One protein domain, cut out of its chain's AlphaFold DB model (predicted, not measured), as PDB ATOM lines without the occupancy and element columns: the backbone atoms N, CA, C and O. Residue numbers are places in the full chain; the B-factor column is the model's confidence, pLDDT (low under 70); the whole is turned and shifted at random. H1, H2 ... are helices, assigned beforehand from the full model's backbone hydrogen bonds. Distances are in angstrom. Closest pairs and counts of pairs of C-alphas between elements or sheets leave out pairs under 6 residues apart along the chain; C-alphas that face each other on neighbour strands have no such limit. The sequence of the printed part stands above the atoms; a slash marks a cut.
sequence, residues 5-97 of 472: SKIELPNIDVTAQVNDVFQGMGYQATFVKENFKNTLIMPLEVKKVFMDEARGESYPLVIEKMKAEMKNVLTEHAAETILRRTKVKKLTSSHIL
ATOM      1  N   SER A   5      54.138 -17.817  29.198       88.38
ATOM      2  CA  SER A   5      55.148 -18.010  28.145       88.38
ATOM      3  C   SER A   5      55.674 -19.445  28.053       88.38
ATOM      4  O   SER A   5      56.357 -19.771  27.093       88.38
ATOM      5  N   LYS A   6      55.386 -20.287  29.051       90.25
ATOM      6  CA  LYS A   6      55.738 -21.715  29.078       90.25
ATOM      7  C   LYS A   6      54.588 -22.624  28.643       90.25
ATOM      8  O   LYS A   6      54.737 -23.839  28.690       90.25
ATOM      9  N   ILE A   7      53.443 -22.054  28.264       90.12
ATOM     10  CA  ILE A   7      52.342 -22.827  27.696       90.12
ATOM     11  C   ILE A   7      52.819 -23.448  26.385       90.12
ATOM     12  O   ILE A   7      53.357 -22.752  25.529       90.12
ATOM     13  N   GLU A   8      52.580 -24.742  26.213       89.94
ATOM     14  CA  GLU A   8      52.877 -25.452  24.971       89.94
ATOM     15  C   GLU A   8      51.601 -25.605  24.144       89.94
ATOM     16  O   GLU A   8      50.607 -26.160  24.619       89.94
ATOM     17  N   LEU A   9      51.619 -25.139  22.894       91.31
ATOM     18  CA  LEU A   9      50.530 -25.334  21.936       91.31
ATOM     19  C   LEU A   9      50.992 -26.229  20.776       91.31
ATOM     20  O   LEU A   9      52.177 -26.232  20.441       91.31
ATOM     21  N   PRO A  10      50.087 -27.000  20.140       90.94
ATOM     22  CA  PRO A  10      50.473 -27.921  19.076       90.94
ATOM     23  C   PRO A  10      51.063 -27.166  17.881       90.94
ATOM     24  O   PRO A  10      50.347 -26.426  17.213       90.94
ATOM     25  N   ASN A  11      52.350 -27.396  17.601       90.06
ATOM     26  CA  ASN A  11      53.083 -26.827  16.464       90.06
ATOM     27  C   ASN A  11      53.068 -25.285  16.397       90.06
ATOM     28  O   ASN A  11      53.097 -24.721  15.304       90.06
ATOM     29  N   ILE A  12      52.980 -24.602  17.543       90.75
ATOM     30  CA  ILE A  12      52.932 -23.136  17.622       90.75
ATOM     31  C   ILE A  12      53.906 -22.659  18.701       90.75
ATOM     32  O   ILE A  12      53.794 -23.070  19.856       90.75
ATOM     33  N   ASP A  13      54.799 -21.738  18.336       89.88
ATOM     34  CA  ASP A  13      55.653 -21.039  19.296       89.88
ATOM     35  C   ASP A  13      54.826 -20.053  20.128       89.88
ATOM     36  O   ASP A  13      54.088 -19.217  19.596       89.88
ATOM     37  N   VAL A  14      54.951 -20.145  21.451       90.31
ATOM     38  CA  VAL A  14      54.167 -19.340  22.390       90.31
ATOM     39  C   VAL A  14      55.014 -18.216  22.969       90.31
ATOM     40  O   VAL A  14      56.093 -18.424  23.516       90.31
ATOM     41  N   THR A  15      54.479 -17.000  22.906       90.00
ATOM     42  CA  THR A  15      55.042 -15.818  23.566       90.00
ATOM     43  C   THR A  15      53.979 -15.159  24.433       90.00
ATOM     44  O   THR A  15      52.822 -15.076  24.026       90.00
ATOM     45  N   ALA A  16      54.367 -14.633  25.596       89.19
ATOM     46  CA  ALA A  16      53.483 -13.854  26.457       89.19
ATOM     47  C   ALA A  16      54.159 -12.529  26.831       89.19
ATOM     48  O   ALA A  16      55.276 -12.534  27.346       89.19
ATOM     49  N   GLN A  17      53.475 -11.408  26.601       86.88
ATOM     50  CA  GLN A  17      53.988 -10.058  26.859       86.88
ATOM     51  C   GLN A  17      53.039  -9.255  27.762       86.88
ATOM     52  O   GLN A  17      51.852  -9.562  27.857       86.88
ATOM     53  N   VAL A  18      53.573  -8.255  28.472       82.44
ATOM     54  CA  VAL A  18      52.796  -7.345  29.336       82.44
ATOM     55  C   VAL A  18      52.714  -5.991  28.660       82.44
ATOM     56  O   VAL A  18      53.749  -5.459  28.274       82.44
ATOM     57  N   ASN A  19      51.514  -5.409  28.598       75.38
ATOM     58  CA  ASN A  19      51.280  -4.090  27.998       75.38
ATOM     59  C   ASN A  19      51.769  -3.975  26.541       75.38
ATOM     60  O   ASN A  19      52.082  -2.877  26.086       75.38
ATOM     61  N   ASP A  20      51.838  -5.101  25.827       71.88
ATOM     62  CA  ASP A  20      51.974  -5.103  24.369       71.88
ATOM     63  C   ASP A  20      50.699  -4.510  23.743       71.88
ATOM     64  O   ASP A  20      49.669  -4.454  24.421       71.88
ATOM     65  N   VAL A  21      50.785  -3.999  22.509       61.53
ATOM     66  CA  VAL A  21      49.825  -3.063  21.884       61.53
ATOM     67  C   VAL A  21      48.366  -3.415  22.208       61.53
ATOM     68  O   VAL A  21      47.748  -4.271  21.582       61.53
ATOM     69  N   PHE A  22      47.820  -2.716  23.204       61.47
ATOM     70  CA  PHE A  22      46.511  -2.975  23.792       61.47
ATOM     71  C   PHE A  22      45.481  -2.002  23.215       61.47
ATOM     72  O   PHE A  22      45.610  -0.789  23.385       61.47
ATOM     73  N   GLN A  23      44.440  -2.518  22.555       60.75
ATOM     74  CA  GLN A  23      43.289  -1.722  22.089       60.75
ATOM     75  C   GLN A  23      42.039  -1.892  22.972       60.75
ATOM     76  O   GLN A  23      40.950  -1.435  22.623       60.75
ATOM     77  N   GLY A  24      42.157  -2.548  24.131       63.25
ATOM     78  CA  GLY A  24      41.035  -2.724  25.049       63.25
ATOM     79  C   GLY A  24      40.695  -1.434  25.802       63.25
ATOM     80  O   GLY A  24      41.532  -0.844  26.470       63.25
ATOM     81  N   MET A  25      39.431  -1.014  25.794       69.62
ATOM     82  CA  MET A  25      39.002   0.206  26.506       69.62
ATOM     83  C   MET A  25      38.874   0.026  28.038       69.62
ATOM     84  O   MET A  25      38.432   0.929  28.742       69.62
ATOM     85  N   GLY A  26      39.209  -1.154  28.578       75.12
ATOM     86  CA  GLY A  26      39.282  -1.422  30.024       75.12
ATOM     87  C   GLY A  26      37.957  -1.378  30.803       75.12
ATOM     88  O   GLY A  26      37.960  -1.660  32.000       75.12
ATOM     89  N   TYR A  27      36.825  -1.084  30.156       83.94
ATOM     90  CA  TYR A  27      35.536  -0.830  30.814       83.94
ATOM     91  C   TYR A  27      35.103  -1.916  31.803       83.94
ATOM     92  O   TYR A  27      34.665  -1.600  32.906       83.94
ATOM     93  N   GLN A  28      35.260  -3.195  31.448       83.88
ATOM     94  CA  GLN A  28      34.880  -4.298  32.333       83.88
ATOM     95  C   GLN A  28      35.756  -4.354  33.591       83.88
ATOM     96  O   GLN A  28      35.241  -4.557  34.687       83.88
ATOM     97  N   ALA A  29      37.067  -4.142  33.454       85.19
ATOM     98  CA  ALA A  29      37.979  -4.118  34.594       85.19
ATOM     99  C   ALA A  29      37.657  -2.942  35.531       85.19
ATOM    100  O   ALA A  29      37.626  -3.124  36.749       85.19
ATOM    101  N   THR A  30      37.353  -1.767  34.968       86.94
ATOM    102  CA  THR A  30      36.913  -0.588  35.729       86.94
ATOM    103  C   THR A  30      35.611  -0.868  36.475       86.94
ATOM    104  O   THR A  30      35.569  -0.724  37.694       86.94
ATOM    105  N   PHE A  31      34.589  -1.381  35.782       90.19
ATOM    106  CA  PHE A  31      33.305  -1.735  36.387       90.19
ATOM    107  C   PHE A  31      33.463  -2.734  37.540       90.19
ATOM    108  O   PHE A  31      32.893  -2.539  38.615       90.19
ATOM    109  N   VAL A  32      34.260  -3.795  37.349       89.75
ATOM    110  CA  VAL A  32      34.485  -4.804  38.394       89.75
ATOM    111  C   VAL A  32      35.185  -4.189  39.605       89.75
ATOM    112  O   VAL A  32      34.789  -4.457  40.738       89.75
ATOM    113  N   LYS A  33      36.183  -3.331  39.379       86.38
ATOM    114  CA  LYS A  33      36.922  -2.644  40.445       86.38
ATOM    115  C   LYS A  33      36.033  -1.698  41.261       86.38
ATOM    116  O   LYS A  33      36.225  -1.591  42.470       86.38
ATOM    117  N   GLU A  34      35.080  -1.032  40.617       91.81
ATOM    118  CA  GLU A  34      34.145  -0.107  41.268       91.81
ATOM    119  C   GLU A  34      33.046  -0.832  42.059       91.81
ATOM    120  O   GLU A  34      32.677  -0.381  43.144       91.81
ATOM    121  N   ASN A  35      32.553  -1.969  41.558       94.62
ATOM    122  CA  ASN A  35      31.378  -2.647  42.123       94.62
ATOM    123  C   ASN A  35      31.713  -3.819  43.059       94.62
ATOM    124  O   ASN A  35      30.908  -4.150  43.931       94.62
ATOM    125  N   PHE A  36      32.886  -4.447  42.927       92.19
ATOM    126  CA  PHE A  36      33.229  -5.660  43.673       92.19
ATOM    127  C   PHE A  36      34.564  -5.523  44.409       92.19
ATOM    128  O   PHE A  36      35.649  -5.719  43.852       92.19
ATOM    129  N   LYS A  37      34.483  -5.249  45.716       83.00
ATOM    130  CA  LYS A  37      35.648  -5.231  46.611       83.00
ATOM    131  C   LYS A  37      36.236  -6.644  46.751       83.00
ATOM    132  O   LYS A  37      35.493  -7.614  46.827       83.00
ATOM    133  N   ASN A  38      37.566  -6.741  46.846       83.88
ATOM    134  CA  ASN A  38      38.325  -7.996  47.000       83.88
ATOM    135  C   ASN A  38      38.248  -8.969  45.807       83.88
ATOM    136  O   ASN A  38      38.324 -10.182  45.989       83.88
ATOM    137  N   THR A  39      38.145  -8.442  44.587       87.06
ATOM    138  CA  THR A  39      38.144  -9.246  43.356       87.06
ATOM    139  C   THR A  39      39.527  -9.261  42.713       87.06
ATOM    140  O   THR A  39      40.126  -8.206  42.498       87.06
ATOM    141  N   LEU A  40      40.031 -10.449  42.368       86.81
ATOM    142  CA  LEU A  40      41.206 -10.583  41.510       86.81
ATOM    143  C   LEU A  40      40.791 -10.380  40.049       86.81
ATOM    144  O   LEU A  40      39.956 -11.120  39.535       86.81
ATOM    145  N   ILE A  41      41.387  -9.393  39.383       87.31
ATOM    146  CA  ILE A  41      41.144  -9.099  37.967       87.31
ATOM    147  C   ILE A  41      42.398  -9.475  37.177       87.31
ATOM    148  O   ILE A  41      43.494  -9.023  37.508       87.31
ATOM    149  N   MET A  42      42.226 -10.282  36.130       84.25
ATOM    150  CA  MET A  42      43.289 -10.695  35.209       84.25
ATOM    151  C   MET A  42      42.871 -10.357  33.772       84.25
ATOM    152  O   MET A  42      42.222 -11.178  33.123       84.25
ATOM    153  N   PRO A  43      43.175  -9.148  33.270       84.44
ATOM    154  CA  PRO A  43      42.945  -8.809  31.871       84.44
ATOM    155  C   PRO A  43      43.890  -9.636  30.998       84.44
ATOM    156  O   PRO A  43      45.105  -9.588  31.189       84.44
ATOM    157  N   LEU A  44      43.335 -10.417  30.073       85.44
ATOM    158  CA  LEU A  44      44.090 -11.296  29.186       85.44
ATOM    159  C   LEU A  44      43.584 -11.132  27.762       85.44
ATOM    160  O   LEU A  44      42.376 -11.077  27.530       85.44
ATOM    161  N   GLU A  45      44.518 -11.110  26.824       86.12
ATOM    162  CA  GLU A  45      44.246 -11.137  25.396       86.12
ATOM    163  C   GLU A  45      45.020 -12.293  24.778       86.12
ATOM    164  O   GLU A  45      46.162 -12.573  25.147       86.12
ATOM    165  N   VAL A  46      44.365 -12.994  23.860       87.50
ATOM    166  CA  VAL A  46      44.951 -14.124  23.154       87.50
ATOM    167  C   VAL A  46      44.847 -13.823  21.671       87.50
ATOM    168  O   VAL A  46      43.744 -13.717  21.133       87.50
ATOM    169  N   LYS A  47      46.000 -13.691  21.005       88.00
ATOM    170  CA  LYS A  47      46.064 -13.626  19.541       88.00
ATOM    171  C   LYS A  47      45.322 -14.831  18.964       88.00
ATOM    172  O   LYS A  47      45.382 -15.915  19.542       88.00
ATOM    173  N   LYS A  48      44.653 -14.681  17.819       89.69
ATOM    174  CA  LYS A  48      43.819 -15.731  17.202       89.69
ATOM    175  C   LYS A  48      44.622 -16.894  16.586       89.69
ATOM    176  O   LYS A  48      44.299 -17.390  15.520       89.69
ATOM    177  N   VAL A  49      45.643 -17.388  17.290       90.19
ATOM    178  CA  VAL A  49      46.453 -18.568  16.935       90.19
ATOM    179  C   VAL A  49      45.638 -19.865  16.895       90.19
ATOM    180  O   VAL A  49      46.097 -20.886  16.401       90.19
ATOM    181  N   PHE A  50      44.418 -19.829  17.427       90.25
ATOM    182  CA  PHE A  50      43.489 -20.946  17.503       90.25
ATOM    183  C   PHE A  50      42.526 -21.031  16.307       90.25
ATOM    184  O   PHE A  50      41.593 -21.835  16.348       90.25
ATOM    185  N   MET A  51      42.699 -20.204  15.272       93.69
ATOM    186  CA  MET A  51      41.878 -20.233  14.061       93.69
ATOM    187  C   MET A  51      42.623 -19.698  12.833       93.69
ATOM    188  O   MET A  51      43.586 -18.942  12.949       93.69
ATOM    189  N   ASP A  52      42.133 -20.049  11.651       92.50
ATOM    190  CA  ASP A  52      42.411 -19.321  10.418       92.50
ATOM    191  C   ASP A  52      41.574 -18.033  10.416       92.50
ATOM    192  O   ASP A  52      40.346 -18.070  10.304       92.50
ATOM    193  N   GLU A  53      42.228 -16.878  10.562       89.69
ATOM    194  CA  GLU A  53      41.540 -15.582  10.589       89.69
ATOM    195  C   GLU A  53      40.879 -15.211   9.258       89.69
ATOM    196  O   GLU A  53      39.868 -14.510   9.264       89.69
ATOM    197  N   ALA A  54      41.431 -15.664   8.130       92.44
ATOM    198  CA  ALA A  54      40.910 -15.331   6.809       92.44
ATOM    199  C   ALA A  54      39.664 -16.157   6.478       92.44
ATOM    200  O   ALA A  54      38.730 -15.646   5.860       92.44
ATOM    201  N   ARG A  55      39.645 -17.428   6.893       92.12
ATOM    202  CA  ARG A  55      38.531 -18.357   6.635       92.12
ATOM    203  C   ARG A  55      37.491 -18.394   7.749       92.12
ATOM    204  O   ARG A  55      36.362 -18.807   7.508       92.12
ATOM    205  N   GLY A  56      37.852 -17.980   8.961       89.50
ATOM    206  CA  GLY A  56      36.992 -18.107  10.136       89.50
ATOM    207  C   GLY A  56      36.937 -19.531  10.705       89.50
ATOM    208  O   GLY A  56      36.082 -19.821  11.541       89.50
ATOM    209  N   GLU A  57      37.826 -20.424  10.267       92.56
ATOM    210  CA  GLU A  57      37.852 -21.828  10.680       92.56
ATOM    211  C   GLU A  57      38.683 -22.005  11.949       92.56
ATOM    212  O   GLU A  57      39.844 -21.616  12.014       92.56
ATOM    213  N   SER A  58      38.095 -22.612  12.976       92.88
ATOM    214  CA  SER A  58      38.807 -22.890  14.227       92.88
ATOM    215  C   SER A  58      39.739 -24.098  14.116       92.88
ATOM    216  O   SER A  58      39.461 -25.032  13.369       92.88
ATOM    217  N   TYR A  59      40.807 -24.103  14.916       93.81
ATOM    218  CA  TYR A  59      41.711 -25.233  15.123       93.81
ATOM    219  C   TYR A  59      41.387 -25.913  16.464       93.81
ATOM    220  O   TYR A  59      41.892 -25.486  17.510       93.81
ATOM    221  N   PRO A  60      40.560 -26.979  16.486       89.19
ATOM    222  CA  PRO A  60      40.043 -27.537  17.735       89.19
ATOM    223  C   PRO A  60      41.142 -28.043  18.670       89.19
ATOM    224  O   PRO A  60      41.067 -27.804  19.869       89.19
ATOM    225  N   LEU A  61      42.199 -28.660  18.130       90.06
ATOM    226  CA  LEU A  61      43.327 -29.165  18.925       90.06
ATOM    227  C   LEU A  61      44.083 -28.041  19.650       90.06
ATOM    228  O   LEU A  61      44.496 -28.209  20.798       90.06
ATOM    229  N   VAL A  62      44.226 -26.878  19.004       92.06
ATOM    230  CA  VAL A  62      44.841 -25.694  19.621       92.06
ATOM    231  C   VAL A  62      43.924 -25.150  20.713       92.06
ATOM    232  O   VAL A  62      44.393 -24.887  21.817       92.06
ATOM    233  N   ILE A  63      42.616 -25.047  20.450       90.75
ATOM    234  CA  ILE A  63      41.623 -24.605  21.442       90.75
ATOM    235  C   ILE A  63      41.615 -25.525  22.666       90.75
ATOM    236  O   ILE A  63      41.602 -25.037  23.795       90.75
ATOM    237  N   GLU A  64      41.612 -26.843  22.471       87.38
ATOM    238  CA  GLU A  64      41.585 -27.818  23.563       87.38
ATOM    239  C   GLU A  64      42.842 -27.732  24.431       87.38
ATOM    240  O   GLU A  64      42.732 -27.636  25.657       87.38
ATOM    241  N   LYS A  65      44.031 -27.688  23.815       89.50
ATOM    242  CA  LYS A  65      45.287 -27.526  24.557       89.50
ATOM    243  C   LYS A  65      45.330 -26.180  25.283       89.50
ATOM    244  O   LYS A  65      45.627 -26.144  26.471       89.50
ATOM    245  N   MET A  66      44.930 -25.097  24.620       91.12
ATOM    246  CA  MET A  66      44.861 -23.764  25.220       91.12
ATOM    247  C   MET A  66      43.917 -23.718  26.428       91.12
ATOM    248  O   MET A  66      44.289 -23.171  27.460       91.12
ATOM    249  N   LYS A  67      42.724 -24.327  26.351       89.38
ATOM    250  CA  LYS A  67      41.789 -24.417  27.490       89.38
ATOM    251  C   LYS A  67      42.425 -25.103  28.702       89.38
ATOM    252  O   LYS A  67      42.287 -24.595  29.813       89.38
ATOM    253  N   ALA A  68      43.101 -26.233  28.491       86.94
ATOM    254  CA  ALA A  68      43.752 -26.983  29.564       86.94
ATOM    255  C   ALA A  68      44.889 -26.175  30.214       86.94
ATOM    256  O   ALA A  68      44.920 -25.999  31.431       86.94
ATOM    257  N   GLU A  69      45.775 -25.605  29.399       90.38
ATOM    258  CA  GLU A  69      46.918 -24.828  29.887       90.38
ATOM    259  C   GLU A  69      46.476 -23.530  30.582       90.38
ATOM    260  O   GLU A  69      46.969 -23.188  31.658       90.38
ATOM    261  N   MET A  70      45.465 -22.838  30.041       89.81
ATOM    262  CA  MET A  70      44.883 -21.662  30.692       89.81
ATOM    263  C   MET A  70      44.220 -22.016  32.025       89.81
ATOM    264  O   MET A  70      44.401 -21.277  32.991       89.81
ATOM    265  N   LYS A  71      43.485 -23.134  32.125       88.94
ATOM    266  CA  LYS A  71      42.901 -23.582  33.403       88.94
ATOM    267  C   LYS A  71      43.988 -23.685  34.479       88.94
ATOM    268  O   LYS A  71      43.822 -23.108  35.556       88.94
ATOM    269  N   ASN A  72      45.106 -24.340  34.174       88.31
ATOM    270  CA  ASN A  72      46.213 -24.526  35.114       88.31
ATOM    271  C   ASN A  72      46.847 -23.191  35.514       88.31
ATOM    272  O   ASN A  72      46.869 -22.837  36.694       88.31
ATOM    273  N   VAL A  73      47.286 -22.395  34.535       91.12
ATOM    274  CA  VAL A  73      48.001 -21.141  34.814       91.12
ATOM    275  C   VAL A  73      47.134 -20.151  35.598       91.12
ATOM    276  O   VAL A  73      47.621 -19.516  36.539       91.12
ATOM    277  N   LEU A  74      45.851 -20.027  35.249       90.56
ATOM    278  CA  LEU A  74      44.949 -19.073  35.896       90.56
ATOM    279  C   LEU A  74      44.568 -19.496  37.312       90.56
ATOM    280  O   LEU A  74      44.556 -18.655  38.212       90.56
ATOM    281  N   THR A  75      44.281 -20.778  37.536       90.00
ATOM    282  CA  THR A  75      43.908 -21.267  38.871       90.00
ATOM    283  C   THR A  75      45.088 -21.252  39.833       90.00
ATOM    284  O   THR A  75      44.926 -20.845  40.985       90.00
ATOM    285  N   GLU A  76      46.289 -21.606  39.377       89.94
ATOM    286  CA  GLU A  76      47.504 -21.491  40.183       89.94
ATOM    287  C   GLU A  76      47.808 -20.038  40.549       89.94
ATOM    288  O   GLU A  76      48.091 -19.741  41.710       89.94
ATOM    289  N   HIS A  77      47.725 -19.124  39.577       90.75
ATOM    290  CA  HIS A  77      47.964 -17.708  39.837       90.75
ATOM    291  C   HIS A  77      46.924 -17.121  40.798       90.75
ATOM    292  O   HIS A  77      47.272 -16.350  41.697       90.75
ATOM    293  N   ALA A  78      45.655 -17.508  40.647       90.56
ATOM    294  CA  ALA A  78      44.596 -17.110  41.563       90.56
ATOM    295  C   ALA A  78      44.861 -17.622  42.986       90.56
ATOM    296  O   ALA A  78      44.802 -16.834  43.933       90.56
ATOM    297  N   ALA A  79      45.226 -18.897  43.142       90.00
ATOM    298  CA  ALA A  79      45.547 -19.480  44.441       90.00
ATOM    299  C   ALA A  79      46.747 -18.787  45.107       90.00
ATOM    300  O   ALA A  79      46.661 -18.376  46.265       90.00
ATOM    301  N   GLU A  80      47.838 -18.583  44.366       89.50
ATOM    302  CA  GLU A  80      49.039 -17.887  44.843       89.50
ATOM    303  C   GLU A  80      48.732 -16.442  45.260       89.50
ATOM    304  O   GLU A  80      49.199 -15.965  46.297       89.50
ATOM    305  N   THR A  81      47.902 -15.746  44.481       89.50
ATOM    306  CA  THR A  81      47.509 -14.368  44.784       89.50
ATOM    307  C   THR A  81      46.652 -14.294  46.041       89.50
ATOM    308  O   THR A  81      46.897 -13.434  46.889       89.50
ATOM    309  N   ILE A  82      45.691 -15.206  46.209       87.94
ATOM    310  CA  ILE A  82      44.859 -15.274  47.417       87.94
ATOM    311  C   ILE A  82      45.726 -15.576  48.641       87.94
ATOM    312  O   ILE A  82      45.596 -14.879  49.645       87.94
ATOM    313  N   LEU A  83      46.651 -16.536  48.558       89.75
ATOM    314  CA  LEU A  83      47.576 -16.850  49.657       89.75
ATOM    315  C   LEU A  83      48.439 -15.647  50.054       89.75
ATOM    316  O   LEU A  83      48.628 -15.388  51.238       89.75
ATOM    317  N   ARG A  84      48.934 -14.877  49.080       88.75
ATOM    318  CA  ARG A  84      49.764 -13.687  49.343       88.75
ATOM    319  C   ARG A  84      48.982 -12.497  49.888       88.75
ATOM    320  O   ARG A  84      49.549 -11.670  50.596       88.75
ATOM    321  N   ARG A  85      47.716 -12.346  49.495       87.62
ATOM    322  CA  ARG A  85      46.909 -11.146  49.776       87.62
ATOM    323  C   ARG A  85      45.911 -11.333  50.918       87.62
ATOM    324  O   ARG A  85      45.298 -10.354  51.335       87.62
ATOM    325  N   THR A  86      45.736 -12.550  51.429       85.56
ATOM    326  CA  THR A  86      44.767 -12.871  52.490       85.56
ATOM    327  C   THR A  86      45.425 -13.628  53.649       85.56
ATOM    328  O   THR A  86      46.599 -13.974  53.595       85.56
ATOM    329  N   LYS A  87      44.671 -13.888  54.728       84.69
ATOM    330  CA  LYS A  87      45.138 -14.679  55.886       84.69
ATOM    331  C   LYS A  87      44.982 -16.198  55.694       84.69
ATOM    332  O   LYS A  87      45.156 -16.952  56.652       84.69
ATOM    333  N   VAL A  88      44.601 -16.653  54.498       85.19
ATOM    334  CA  VAL A  88      44.430 -18.081  54.200       85.19
ATOM    335  C   VAL A  88      45.794 -18.767  54.252       85.19
ATOM    336  O   VAL A  88      46.727 -18.351  53.576       85.19
ATOM    337  N   LYS A  89      45.915 -19.821  55.069       77.56
ATOM    338  CA  LYS A  89      47.193 -20.520  55.290       77.56
ATOM    339  C   LYS A  89      47.490 -21.612  54.259       77.56
ATOM    340  O   LYS A  89      48.653 -21.901  54.012       77.56
ATOM    341  N   LYS A  90      46.456 -22.245  53.695       82.06
ATOM    342  CA  LYS A  90      46.591 -23.345  52.733       82.06
ATOM    343  C   LYS A  90      45.468 -23.271  51.705       82.06
ATOM    344  O   LYS A  90      44.301 -23.230  52.077       82.06
ATOM    345  N   LEU A  91      45.842 -23.234  50.432       84.44
ATOM    346  CA  LEU A  91      44.944 -23.162  49.286       84.44
ATOM    347  C   LEU A  91      45.687 -23.741  48.081       84.44
ATOM    348  O   LEU A  91      46.870 -23.463  47.902       84.44
ATOM    349  N   THR A  92      45.006 -24.540  47.269       83.50
ATOM    350  CA  THR A  92      45.547 -25.071  46.005       83.50
ATOM    351  C   THR A  92      44.699 -24.584  44.834       83.50
ATOM    352  O   THR A  92      43.596 -24.075  45.045       83.50
ATOM    353  N   SER A  93      45.181 -24.758  43.603       80.81
ATOM    354  CA  SER A  93      44.436 -24.450  42.371       80.81
ATOM    355  C   SER A  93      43.046 -25.099  42.345       80.81
ATOM    356  O   SER A  93      42.070 -24.454  41.973       80.81
ATOM    357  N   SER A  94      42.925 -26.333  42.841       81.44
ATOM    358  CA  SER A  94      41.661 -27.077  42.926       81.44
ATOM    359  C   SER A  94      40.590 -26.369  43.764       81.44
ATOM    360  O   SER A  94      39.410 -26.478  43.451       81.44
ATOM    361  N   HIS A  95      40.986 -25.606  44.790       82.44
ATOM    362  CA  HIS A  95      40.055 -24.863  45.650       82.44
ATOM    363  C   HIS A  95      39.485 -23.605  44.972       82.44
ATOM    364  O   HIS A  95      38.526 -23.022  45.470       82.44
ATOM    365  N   ILE A  96      40.087 -23.158  43.864       83.81
ATOM    366  CA  ILE A  96      39.608 -22.010  43.078       83.81
ATOM    367  C   ILE A  96      38.454 -22.416  42.159       83.81
ATOM    368  O   ILE A  96      37.612 -21.594  41.799       83.81
ATOM    369  N   LEU A  97      38.430 -23.682  41.751       83.19
ATOM    370  CA  LEU A  97      37.464 -24.207  40.801       83.19
ATOM    371  C   LEU A  97      36.099 -24.433  41.454       83.19
ATOM    372  O   LEU A  97      35.980 -24.686  42.648       83.19
TER     373      LEU A  97
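This is residues 5 to 97 of the 472 residues of an uncharacterized protein of Photobacterium aphoticum (UniProt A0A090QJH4). The domain has little regular structure: one long helix, H2, lies along its longest axis, and the short helix H1 stands off to one side, with the extended residues 40 to 47 running between the two. Residues 52 to 57 stick out at one end, and residues 86 to 97 fold back beside H2 at the other. The 93 printed residues hold two named helices, H1 then H2, and no named strand; the class is all helix, with 35 residues in named elements. The whole is loose, with a radius of gyration of the C-alphas of 16.0 A, and spans 48 by 30 by 20 A.

H2, residues 60 to 85, and H1, residues 27 to 35, are apart. Residues 51 to 52 pair antiparallel with residues 57 to 58. In H1 and H2 every O i to N i+4 pair is within hydrogen-bond range.

H2 is 36.6 A long, from C-alpha 60 at (40.043, -27.537, 17.735) to C-alpha 85 at (46.909, -11.146, 49.776). H1 is 12.2 A long and begins at C-alpha 27, (35.536, -0.830, 30.814).

The C-alphas farthest apart, Arg 55 and Lys 87, are 49.8 A apart. The printed part has no cut. H1 to H2 is a long link of 24 residues. Residues 21 to 25 have pLDDT under 70.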